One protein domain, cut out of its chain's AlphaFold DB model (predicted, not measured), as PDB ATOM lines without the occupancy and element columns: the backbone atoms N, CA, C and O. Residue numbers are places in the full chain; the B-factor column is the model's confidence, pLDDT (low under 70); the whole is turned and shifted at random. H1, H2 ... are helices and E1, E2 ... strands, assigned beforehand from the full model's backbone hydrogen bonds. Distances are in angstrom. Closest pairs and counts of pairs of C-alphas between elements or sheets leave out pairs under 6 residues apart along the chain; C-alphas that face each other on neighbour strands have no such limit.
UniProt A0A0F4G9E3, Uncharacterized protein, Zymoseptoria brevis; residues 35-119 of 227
ATOM      1  N   ILE A  35     242.411 135.403 130.135       95.62
ATOM      2  CA  ILE A  35     242.210 135.586 128.685       95.62
ATOM      3  C   ILE A  35     241.277 134.519 128.078       95.62
ATOM      4  O   ILE A  35     240.303 134.904 127.454       95.62
ATOM      5  N   PRO A  36     241.519 133.199 128.217       95.88
ATOM      6  CA  PRO A  36     240.593 132.215 127.671       95.88
ATOM      7  C   PRO A  36     239.499 131.843 128.677       95.88
ATOM      8  O   PRO A  36     239.780 131.511 129.838       95.88
ATOM      9  N   GLY A  37     238.262 131.770 128.195       95.19
ATOM     10  CA  GLY A  37     237.222 130.951 128.803       95.19
ATOM     11  C   GLY A  37     237.626 129.476 128.827       95.19
ATOM     12  O   GLY A  37     238.429 129.006 128.018       95.19
ATOM     13  N   ARG A  38     237.091 128.728 129.791       96.25
ATOM     14  CA  ARG A  38     237.395 127.310 129.984       96.25
ATOM     15  C   ARG A  38     236.114 126.497 130.159       96.25
ATOM     16  O   ARG A  38     235.194 126.948 130.854       96.25
ATOM     17  N   PRO A  39     236.037 125.295 129.563       93.19
ATOM     18  CA  PRO A  39     234.810 124.502 129.539       93.19
ATOM     19  C   PRO A  39     234.341 124.076 130.933       93.19
ATOM     20  O   PRO A  39     233.166 123.765 131.109       93.19
ATOM     21  N   GLU A  40     235.224 124.060 131.931       94.44
ATOM     22  CA  GLU A  40     234.913 123.609 133.284       94.44
ATOM     23  C   GLU A  40     234.236 124.683 134.131       94.44
ATOM     24  O   GLU A  40     233.541 124.340 135.080       94.44
ATOM     25  N   HIS A  41     234.460 125.976 133.873       95.25
ATOM     26  CA  HIS A  41     234.014 127.034 134.794       95.25
ATOM     27  C   HIS A  41     233.589 128.350 134.129       95.25
ATOM     28  O   HIS A  41     233.214 129.286 134.836       95.25
ATOM     29  N   GLY A  42     233.617 128.432 132.797       96.19
ATOM     30  CA  GLY A  42     233.351 129.667 132.063       96.19
ATOM     31  C   GLY A  42     234.585 130.569 132.045       96.19
ATOM     32  O   GLY A  42     235.691 130.092 131.800       96.19
ATOM     33  N   GLY A  43     234.415 131.862 132.320       96.38
ATOM     34  CA  GLY A  43     235.469 132.878 132.190       96.38
ATOM     35  C   GLY A  43     235.193 133.792 130.997       96.38
ATOM     36  O   GLY A  43     234.027 134.106 130.764       96.38
ATOM     37  N   ASN A  44     236.234 134.177 130.249       97.50
ATOM     38  CA  ASN A  44     236.101 134.945 129.000       97.50
ATOM     39  C   ASN A  44     235.532 134.073 127.885       97.50
ATOM     40  O   ASN A  44     236.260 133.435 127.122       97.50
ATOM     41  N   CYS A  45     234.215 133.915 127.882       96.31
ATOM     42  CA  CYS A  45     233.528 133.170 126.836       96.31
ATOM     43  C   CYS A  45     233.042 134.076 125.702       96.31
ATOM     44  O   CYS A  45     232.765 133.545 124.631       96.31
ATOM     45  N   ASP A  46     232.894 135.381 125.960       96.88
ATOM     46  CA  ASP A  46     232.548 136.421 124.982       96.88
ATOM     47  C   ASP A  46     231.319 136.044 124.142       96.88
ATOM     48  O   ASP A  46     231.288 136.077 122.912       96.88
ATOM     49  N   ILE A  47     230.273 135.606 124.854       96.56
ATOM     50  CA  ILE A  47     228.996 135.183 124.279       96.56
ATOM     51  C   ILE A  47     228.033 136.362 124.367       96.56
ATOM     52  O   ILE A  47     227.422 136.579 125.416       96.56
ATOM     53  N   LYS A  48     227.821 137.079 123.259       95.19
ATOM     54  CA  LYS A  48     226.922 138.250 123.222       95.19
ATOM     55  C   LYS A  48     225.498 137.944 123.713       95.19
ATOM     56  O   LYS A  48     224.827 138.804 124.277       95.19
ATOM     57  N   ASN A  49     225.024 136.707 123.519       95.06
ATOM     58  CA  ASN A  49     223.698 136.259 123.954       95.06
ATOM     59  C   ASN A  49     223.600 136.021 125.471       95.06
ATOM     60  O   ASN A  49     222.487 136.004 126.003       95.06
ATOM     61  N   LEU A  50     224.724 135.873 126.190       95.81
ATOM     62  CA  LEU A  50     224.770 135.839 127.657       95.81
ATOM     63  C   LEU A  50     224.634 137.270 128.211       95.81
ATOM     64  O   LEU A  50     225.496 137.802 128.902       95.81
ATOM     65  N   SER A  51     223.517 137.909 127.875       95.19
ATOM     66  CA  SER A  51     223.258 139.327 128.115       95.19
ATOM     67  C   SER A  51     222.312 139.556 129.300       95.19
ATOM     68  O   SER A  51     221.911 138.624 130.010       95.19
ATOM     69  N   ARG A  52     221.924 140.816 129.530       95.19
ATOM     70  CA  ARG A  52     220.988 141.210 130.590       95.19
ATOM     71  C   ARG A  52     219.702 140.373 130.553       95.19
ATOM     72  O   ARG A  52     219.011 140.297 129.544       95.19
ATOM     73  N   GLY A  53     219.344 139.812 131.707       95.56
ATOM     74  CA  GLY A  53     218.159 138.963 131.873       95.56
ATOM     75  C   GLY A  53     218.413 137.474 131.632       95.56
ATOM     76  O   GLY A  53     217.521 136.673 131.902       95.56
ATOM     77  N   SER A  54     219.610 137.096 131.178       97.31
ATOM     78  CA  SER A  54     220.009 135.693 131.064       97.31
ATOM     79  C   SER A  54     220.090 135.015 132.427       97.31
ATOM     80  O   SER A  54     220.336 135.644 133.460       97.31
ATOM     81  N   LYS A  55     219.934 133.692 132.421       97.38
ATOM     82  CA  LYS A  55     220.171 132.834 133.581       97.38
ATOM     83  C   LYS A  55     221.320 131.892 133.276       97.38
ATOM     84  O   LYS A  55     221.213 131.101 132.346       97.38
ATOM     85  N   VAL A  56     222.381 131.942 134.073       97.00
ATOM     86  CA  VAL A  56     223.542 131.056 133.935       97.00
ATOM     87  C   VAL A  56     223.619 130.073 135.100       97.00
ATOM     88  O   VAL A  56     223.388 130.428 136.256       97.00
ATOM     89  N   PHE A  57     223.938 128.825 134.781       97.44
ATOM     90  CA  PHE A  57     224.178 127.735 135.712       97.44
ATOM     91  C   PHE A  57     225.666 127.407 135.657       97.44
ATOM     92  O   PHE A  57     226.170 126.965 134.627       97.44
ATOM     93  N   LEU A  58     226.367 127.660 136.761       97.56
ATOM     94  CA  LEU A  58     227.810 127.472 136.862       97.56
ATOM     95  C   LEU A  58     228.129 126.301 137.803       97.56
ATOM     96  O   LEU A  58     227.577 126.253 138.909       97.56
ATOM     97  N   PRO A  59     229.023 125.375 137.411       97.06
ATOM     98  CA  PRO A  59     229.508 124.333 138.308       97.06
ATOM     99  C   PRO A  59     230.317 124.945 139.462       97.06
ATOM    100  O   PRO A  59     231.109 125.869 139.282       97.06
ATOM    101  N   VAL A  60     230.109 124.428 140.675       96.81
ATOM    102  CA  VAL A  60     230.752 124.931 141.898       96.81
ATOM    103  C   VAL A  60     231.903 124.004 142.277       96.81
ATOM    104  O   VAL A  60     231.683 122.938 142.845       96.81
ATOM    105  N   HIS A  61     233.135 124.434 142.001       95.81
ATOM    106  CA  HIS A  61     234.348 123.634 142.251       95.81
ATOM    107  C   HIS A  61     234.943 123.821 143.649       95.81
ATOM    108  O   HIS A  61     235.677 122.969 144.141       95.81
ATOM    109  N   VAL A  62     234.637 124.943 144.306       96.81
ATOM    110  CA  VAL A  62     235.183 125.297 145.623       96.81
ATOM    111  C   VAL A  62     234.101 125.822 146.560       96.81
ATOM    112  O   VAL A  62     233.081 126.378 146.142       96.81
ATOM    113  N   LYS A  63     234.335 125.684 147.870       96.94
ATOM    114  CA  LYS A  63     233.413 126.168 148.904       96.94
ATOM    115  C   LYS A  63     233.152 127.671 148.745       96.94
ATOM    116  O   LYS A  63     234.075 128.485 148.736       96.94
ATOM    117  N   GLY A  64     231.871 128.028 148.683       96.25
ATOM    118  CA  GLY A  64     231.420 129.412 148.531       96.25
ATOM    119  C   GLY A  64     231.440 129.936 147.094       96.25
ATOM    120  O   GLY A  64     231.218 131.128 146.924       96.25
ATOM    121  N   ALA A  65     231.694 129.076 146.097       96.75
ATOM    122  CA  ALA A  65     231.718 129.346 144.651       96.75
ATOM    123  C   ALA A  65     232.767 130.361 144.161       96.75
ATOM    124  O   ALA A  65     233.348 130.139 143.108       96.75
ATOM    125  N   LYS A  66     233.054 131.420 144.929       95.81
ATOM    126  CA  LYS A  66     234.037 132.469 144.613       95.81
ATOM    127  C   LYS A  66     233.777 133.104 143.242       95.81
ATOM    128  O   LYS A  66     234.684 133.250 142.435       95.81
ATOM    129  N   PHE A  67     232.512 133.446 143.001       97.19
ATOM    130  CA  PHE A  67     232.073 134.082 141.764       97.19
ATOM    131  C   PHE A  67     232.751 135.447 141.569       97.19
ATOM    132  O   PHE A  67     232.766 136.263 142.491       97.19
ATOM    133  N   SER A  68     233.240 135.675 140.353       97.06
ATOM    134  CA  SER A  68     233.805 136.933 139.863       97.06
ATOM    135  C   SER A  68     233.256 137.207 138.468       97.06
ATOM    136  O   SER A  68     232.913 136.275 137.743       97.06
ATOM    137  N   VAL A  69     233.188 138.481 138.096       97.06
ATOM    138  CA  VAL A  69     232.668 138.946 136.807       97.06
ATOM    139  C   VAL A  69     233.234 140.334 136.518       97.06
ATOM    140  O   VAL A  69     233.477 141.113 137.440       97.06
ATOM    141  N   GLY A  70     233.472 140.607 135.244       96.00
ATOM    142  CA  GLY A  70     234.012 141.846 134.699       96.00
ATOM    143  C   GLY A  70     233.804 141.827 133.187       96.00
ATOM    144  O   GLY A  70     232.927 141.094 132.736       96.00
ATOM    145  N   ASP A  71     234.617 142.587 132.452       97.25
ATOM    146  CA  ASP A  71     234.631 142.574 130.978       97.25
ATOM    147  C   ASP A  71     233.246 142.871 130.381       97.25
ATOM    148  O   ASP A  71     232.615 142.057 129.713       97.25
ATOM    149  N   LEU A  72     232.678 144.019 130.777       97.19
ATOM    150  CA  LEU A  72     231.326 144.373 130.364       97.19
ATOM    151  C   LEU A  72     231.346 144.956 128.957       97.19
ATOM    152  O   LEU A  72     231.937 146.004 128.705       97.19
ATOM    153  N   HIS A  73     230.571 144.328 128.083       97.44
ATOM    154  CA  HIS A  73     230.375 144.779 126.715       97.44
ATOM    155  C   HIS A  73     229.026 145.471 126.568       97.44
ATOM    156  O   HIS A  73     227.980 144.918 126.921       97.44
ATOM    157  N   PHE A  74     229.023 146.682 126.015       96.00
ATOM    158  CA  PHE A  74     227.783 147.346 125.616       96.00
ATOM    159  C   PHE A  74     227.142 146.638 124.415       96.00
ATOM    160  O   PHE A  74     225.921 146.512 124.335       96.00
ATOM    161  N   SER A  75     227.972 146.171 123.481       96.00
ATOM    162  CA  SER A  75     227.581 145.371 122.323       96.00
ATOM    163  C   SER A  75     228.782 144.578 121.818       96.00
ATOM    164  O   SER A  75     229.919 145.017 121.981       96.00
ATOM    165  N   GLN A  76     228.522 143.435 121.192       97.38
ATOM    166  CA  GLN A  76     229.530 142.564 120.602       97.38
ATOM    167  C   GLN A  76     228.911 141.816 119.412       97.38
ATOM    168  O   GLN A  76     227.731 141.451 119.439       97.38
ATOM    169  N   GLY A  77     229.710 141.579 118.380       97.06
ATOM    170  CA  GLY A  77     229.436 140.647 117.296       97.06
ATOM    171  C   GLY A  77     229.959 139.247 117.606       97.06
ATOM    172  O   GLY A  77     230.864 139.061 118.425       97.06
ATOM    173  N   ASP A  78     229.391 138.235 116.956       97.56
ATOM    174  CA  ASP A  78     229.832 136.859 117.187       97.56
ATOM    175  C   ASP A  78     231.294 136.646 116.773       97.56
ATOM    176  O   ASP A  78     231.709 136.951 115.650       97.56
ATOM    177  N   GLY A  79     232.062 136.073 117.701       96.25
ATOM    178  CA  GLY A  79     233.480 135.760 117.540       96.25
ATOM    179  C   GLY A  79     234.446 136.880 117.922       96.25
ATOM    180  O   GLY A  79     235.644 136.631 117.841       96.25
ATOM    181  N   GLU A  80     233.949 138.069 118.297       97.06
ATOM    182  CA  GLU A  80     234.750 139.232 118.719       97.06
ATOM    183  C   GLU A  80     236.032 139.400 117.879       97.06
ATOM    184  O   GLU A  80     237.168 139.368 118.358       97.06
ATOM    185  N   ILE A  81     235.848 139.478 116.560       96.88
ATOM    186  CA  ILE A  81     236.926 139.214 115.603       96.88
ATOM    187  C   ILE A  81     238.094 140.206 115.690       96.88
ATOM    188  O   ILE A  81     239.160 139.915 115.142       96.88
ATOM    189  N   SER A  82     237.913 141.359 116.344       94.81
ATOM    190  CA  SER A  82     238.975 142.336 116.600       94.81
ATOM    191  C   SER A  82     239.795 142.083 117.857       94.81
ATOM    192  O   SER A  82     240.770 142.807 118.062       94.81
ATOM    193  N   PHE A  83     239.453 141.071 118.661       91.38
ATOM    194  CA  PHE A  83     240.049 140.708 119.956       91.38
ATOM    195  C   PHE A  83     239.927 141.770 121.062       91.38
ATOM    196  O   PHE A  83     239.745 141.427 122.216       91.38
ATOM    197  N   CYS A  84     240.051 143.049 120.725       84.94
ATOM    198  CA  CYS A  84     239.731 144.183 121.581       84.94
ATOM    199  C   CYS A  84     238.676 145.007 120.846       84.94
ATOM    200  O   CYS A  84     238.989 146.023 120.218       84.94
ATOM    201  N   GLY A  85     237.451 144.495 120.768       66.81
ATOM    202  CA  GLY A  85     236.407 145.242 120.075       66.81
ATOM    203  C   GLY A  85     235.037 144.606 120.096       66.81
ATOM    204  O   GLY A  85     234.307 144.692 119.114       66.81
ATOM    205  N   ALA A  86     234.636 144.068 121.237       92.44
ATOM    206  CA  ALA A  86     233.365 144.526 121.764       92.44
ATOM    207  C   ALA A  86     233.379 146.055 122.000       92.44
ATOM    208  O   ALA A  86     234.417 146.722 121.994       92.44
ATOM    209  N   ILE A  87     232.217 146.646 122.263       96.62
ATOM    210  CA  ILE A  87     232.170 147.988 122.850       96.62
ATOM    211  C   ILE A  87     232.435 147.839 124.351       96.62
ATOM    212  O   ILE A  87     231.502 147.697 125.143       96.62
ATOM    213  N   GLU A  88     233.716 147.840 124.711       97.00
ATOM    214  CA  GLU A  88     234.198 147.714 126.088       97.00
ATOM    215  C   GLU A  88     233.743 148.875 126.970       97.00
ATOM    216  O   GLU A  88     233.843 150.046 126.586       97.00
ATOM    217  N   MET A  89     233.273 148.574 128.182       96.50
ATOM    218  CA  MET A  89     232.860 149.607 129.126       96.50
ATOM    219  C   MET A  89     233.045 149.219 130.594       96.50
ATOM    220  O   MET A  89     232.938 148.064 131.001       96.50
ATOM    221  N   ALA A  90     233.237 150.237 131.432       97.75
ATOM    222  CA  ALA A  90     232.938 150.112 132.852       97.75
ATOM    223  C   ALA A  90     231.417 150.136 133.059       97.75
ATOM    224  O   ALA A  90     230.682 150.784 132.312       97.75
ATOM    225  N   GLY A  91     230.935 149.475 134.106       95.75
ATOM    226  CA  GLY A  91     229.512 149.468 134.410       95.75
ATOM    227  C   GLY A  91     229.180 148.744 135.703       95.75
ATOM    228  O   GLY A  91     230.057 148.301 136.445       95.75
ATOM    229  N   GLU A  92     227.882 148.623 135.951       96.44
ATOM    230  CA  GLU A  92     227.325 147.961 137.121       96.44
ATOM    231  C   GLU A  92     226.374 146.850 136.684       96.44
ATOM    232  O   GLU A  92     225.630 146.976 135.709       96.44
ATOM    233  N   ILE A  93     226.372 145.756 137.439       96.06
ATOM    234  CA  ILE A  93     225.509 144.604 137.194       96.06
ATOM    235  C   ILE A  93     224.799 144.214 138.485       96.06
ATOM    236  O   ILE A  93     225.380 144.194 139.568       96.06
ATOM    237  N   THR A  94     223.522 143.869 138.366       97.38
ATOM    238  CA  THR A  94     222.731 143.322 139.471       97.38
ATOM    239  C   THR A  94     222.487 141.845 139.209       97.38
ATOM    240  O   THR A  94     221.876 141.486 138.204       97.38
ATOM    241  N   ILE A  95     222.952 140.984 140.116       97.88
ATOM    242  CA  ILE A  95     222.859 139.526 139.980       97.88
ATOM    243  C   ILE A  95     222.073 138.946 141.155       97.88
ATOM    244  O   ILE A  95     222.302 139.295 142.313       97.88
ATOM    245  N   LYS A  96     221.173 138.003 140.860       98.19
ATOM    246  CA  LYS A  96     220.520 137.158 141.863       98.19
ATOM    247  C   LYS A  96     221.181 135.785 141.885       98.19
ATOM    248  O   LYS A  96     221.183 135.087 140.875       98.19
ATOM    249  N   PHE A  97     221.651 135.365 143.055       98.12
ATOM    250  CA  PHE A  97     222.220 134.034 143.252       98.12
ATOM    251  C   PHE A  97     221.213 133.069 143.880       98.12
ATOM    252  O   PHE A  97     220.435 133.426 144.765       98.12
ATOM    253  N   SER A  98     221.273 131.814 143.445       97.69
ATOM    254  CA  SER A  98     220.620 130.668 144.077       97.69
ATOM    255  C   SER A  98     221.529 129.454 143.945       97.69
ATOM    256  O   SER A  98     222.259 129.345 142.963       97.69
ATOM    257  N   VAL A  99     221.475 128.530 144.903       97.56
ATOM    258  CA  VAL A  99     222.300 127.316 144.877       97.56
ATOM    259  C   VAL A  99     221.422 126.103 144.610       97.56
ATOM    260  O   VAL A  99     220.541 125.795 145.409       97.56
ATOM    261  N   MET A 100     221.718 125.389 143.526       96.88
ATOM    262  CA  MET A 100     221.152 124.074 143.234       96.88
ATOM    263  C   MET A 100     222.013 123.005 143.918       96.88
ATOM    264  O   MET A 100     223.162 122.771 143.536       96.88
ATOM    265  N   LYS A 101     221.502 122.410 144.999       96.88
ATOM    266  CA  LYS A 101     222.207 121.333 145.714       96.88
ATOM    267  C   LYS A 101     222.280 120.103 144.814       96.88
ATOM    268  O   LYS A 101     221.305 119.806 144.146       96.88
ATOM    269  N   ALA A 102     223.439 119.444 144.782       95.94
ATOM    270  CA  ALA A 102     223.723 118.342 143.855       95.94
ATOM    271  C   ALA A 102     223.492 118.681 142.361       95.94
ATOM    272  O   ALA A 102     223.376 117.783 141.537       95.94
ATOM    273  N   GLY A 103     223.491 119.968 141.978       96.44
ATOM    274  CA  GLY A 103     223.102 120.381 140.625       96.44
ATOM    275  C   GLY A 103     223.969 119.812 139.498       96.44
ATOM    276  O   GLY A 103     223.448 119.507 138.436       96.44
ATOM    277  N   MET A 104     225.274 119.614 139.721       96.12
ATOM    278  CA  MET A 104     226.151 118.980 138.718       96.12
ATOM    279  C   MET A 104     225.790 117.507 138.465       96.12
ATOM    280  O   MET A 104     225.937 117.032 137.344       96.12
ATOM    281  N   GLU A 105     225.322 116.792 139.494       96.88
ATOM    282  CA  GLU A 105     224.859 115.404 139.383       96.88
ATOM    283  C   GLU A 105     223.483 115.353 138.711       96.88
ATOM    284  O   GLU A 105     223.313 114.636 137.730       96.88
ATOM    285  N   GLU A 106     222.538 116.177 139.173       97.06
ATOM    286  CA  GLU A 106     221.167 116.231 138.645       97.06
ATOM    287  C   GLU A 106     221.119 116.645 137.167       97.06
ATOM    288  O   GLU A 106     220.373 116.064 136.382       97.06
ATOM    289  N   LEU A 107     221.939 117.622 136.766       95.81
ATOM    290  CA  LEU A 107     222.032 118.074 135.375       95.81
ATOM    291  C   LEU A 107     222.945 117.186 134.515       95.81
ATOM    292  O   LEU A 107     223.006 117.381 133.302       95.81
ATOM    293  N   GLY A 108     223.703 116.266 135.121       95.56
ATOM    294  CA  GLY A 108     224.658 115.409 134.413       95.56
ATOM    295  C   GLY A 108     225.752 116.173 133.657       95.56
ATOM    296  O   GLY A 108     226.305 115.655 132.688       95.56
ATOM    297  N   THR A 109     226.066 117.406 134.066       89.50
ATOM    298  CA  THR A 109     226.984 118.306 133.352       89.50
ATOM    299  C   THR A 109     228.055 118.880 134.271       89.50
ATOM    300  O   THR A 109     227.828 119.172 135.447       89.50
ATOM    301  N   LYS A 110     229.251 119.067 133.706       90.69
ATOM    302  CA  LYS A 110     230.402 119.704 134.364       90.69
ATOM    303  C   LYS A 110     230.766 121.051 133.740       90.69
ATOM    304  O   LYS A 110     231.778 121.629 134.126       90.69
ATOM    305  N   SER A 111     229.951 121.536 132.805       94.38
ATOM    306  CA  SER A 111     230.185 122.766 132.055       94.38
ATOM    307  C   SER A 111     229.080 123.793 132.301       94.38
ATOM    308  O   SER A 111     227.953 123.406 132.628       94.38
ATOM    309  N   PRO A 112     229.380 125.096 132.153       96.81
ATOM    310  CA  PRO A 112     228.370 126.142 132.195       96.81
ATOM    311  C   PRO A 112     227.233 125.907 131.200       96.81
ATOM    312  O   PRO A 112     227.456 125.475 130.070       96.81
ATOM    313  N   ILE A 113     226.017 126.257 131.609       96.75
ATOM    314  CA  ILE A 113     224.837 126.318 130.738       96.75
ATOM    315  C   ILE A 113     224.181 127.671 130.963       96.75
ATOM    316  O   ILE A 113     224.138 128.153 132.096       96.75
ATOM    317  N   TYR A 114     223.636 128.286 129.918       96.94
ATOM    318  CA  TYR A 114     222.850 129.500 130.075       96.94
ATOM    319  C   TYR A 114     221.551 129.452 129.277       96.94
ATOM    320  O   TYR A 114     221.431 128.755 128.274       96.94
ATOM    321  N   ILE A 115     220.572 130.201 129.769       97.12
ATOM    322  CA  ILE A 115     219.325 130.514 129.085       97.12
ATOM    323  C   ILE A 115     219.397 132.010 128.763       97.12
ATOM    324  O   ILE A 115     219.548 132.796 129.709       97.12
ATOM    325  N   PRO A 116     219.329 132.417 127.483       95.19
ATOM    326  CA  PRO A 116     219.428 133.821 127.104       95.19
ATOM    327  C   PRO A 116     218.265 134.639 127.670       95.19
ATOM    328  O   PRO A 116     217.149 134.145 127.858       95.19
ATOM    329  N   GLY A 117     218.547 135.905 127.962       92.50
ATOM    330  CA  GLY A 117     217.554 136.868 128.419       92.50
ATOM    331  C   GLY A 117     216.654 137.378 127.287       92.50
ATOM    332  O   GLY A 117     217.012 137.295 126.115       92.50
ATOM    333  N   PRO A 118     215.504 137.991 127.614       89.06
ATOM    334  CA  PRO A 118     214.552 138.503 126.622       89.06
ATOM    335  C   PRO A 118     214.933 139.878 126.038       89.06
ATOM    336  O   PRO A 118     214.101 140.528 125.414       89.06
ATOM    337  N   VAL A 119     216.142 140.378 126.312       84.00
ATOM    338  CA  VAL A 119     216.535 141.779 126.062       84.00
ATOM    339  C   VAL A 119     217.451 141.923 124.841       84.00
ATOM    340  O   VAL A 119     217.798 143.036 124.459       84.00
TER     341      VAL A 119
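Overview. This is residues 35 to 119 of the 227 residues of an uncharacterized protein of Zymoseptoria brevis (UniProt A0A0F4G9E3). With little regular structure, this is an elongated body made mostly of long loops, with a small two-strand ladder, E1 and E2, along one side of it, the one-turn helix H1 near one end and a loop, residues 74 to 87, at the other. The 45 residues from E1 to H1 run out to that loop and back. The 85 printed residues hold E1, H1 and E2 in chain order, a mixed class with 10 residues in named elements; the sheet E1 - E2 is antiparallel. It is compact, radius of gyration of the C-alphas 13.7 A, spanning 38 by 24 by 23 A.

Arrangement. E1, residues 55 to 57, and E2, residues 113 to 115, are antiparallel neighbours at 165 degrees; N 55 and O 115 are 2.9 A apart, within hydrogen-bond range. Residues 72 to 73 pair antiparallel with 88 to 89. H1, residues 103 to 106, is too short for an O i to N i+4 pair; its one O i to N i+3 pair is not within range.

Along the chain. E1 spans 6.8 A from C-alpha 55 at (220.171, 132.834, 133.581), H1 5.0 A, and E2 7.1 A to C-alpha 115 at (219.325, 130.514, 129.085).

Size, cuts and confidence. The farthest C-alphas, Ser 82 and Lys 101, are 39.6 A apart. The printed part has no cut. The link E1 to H1 is long. Residue 85 has pLDDT under 70.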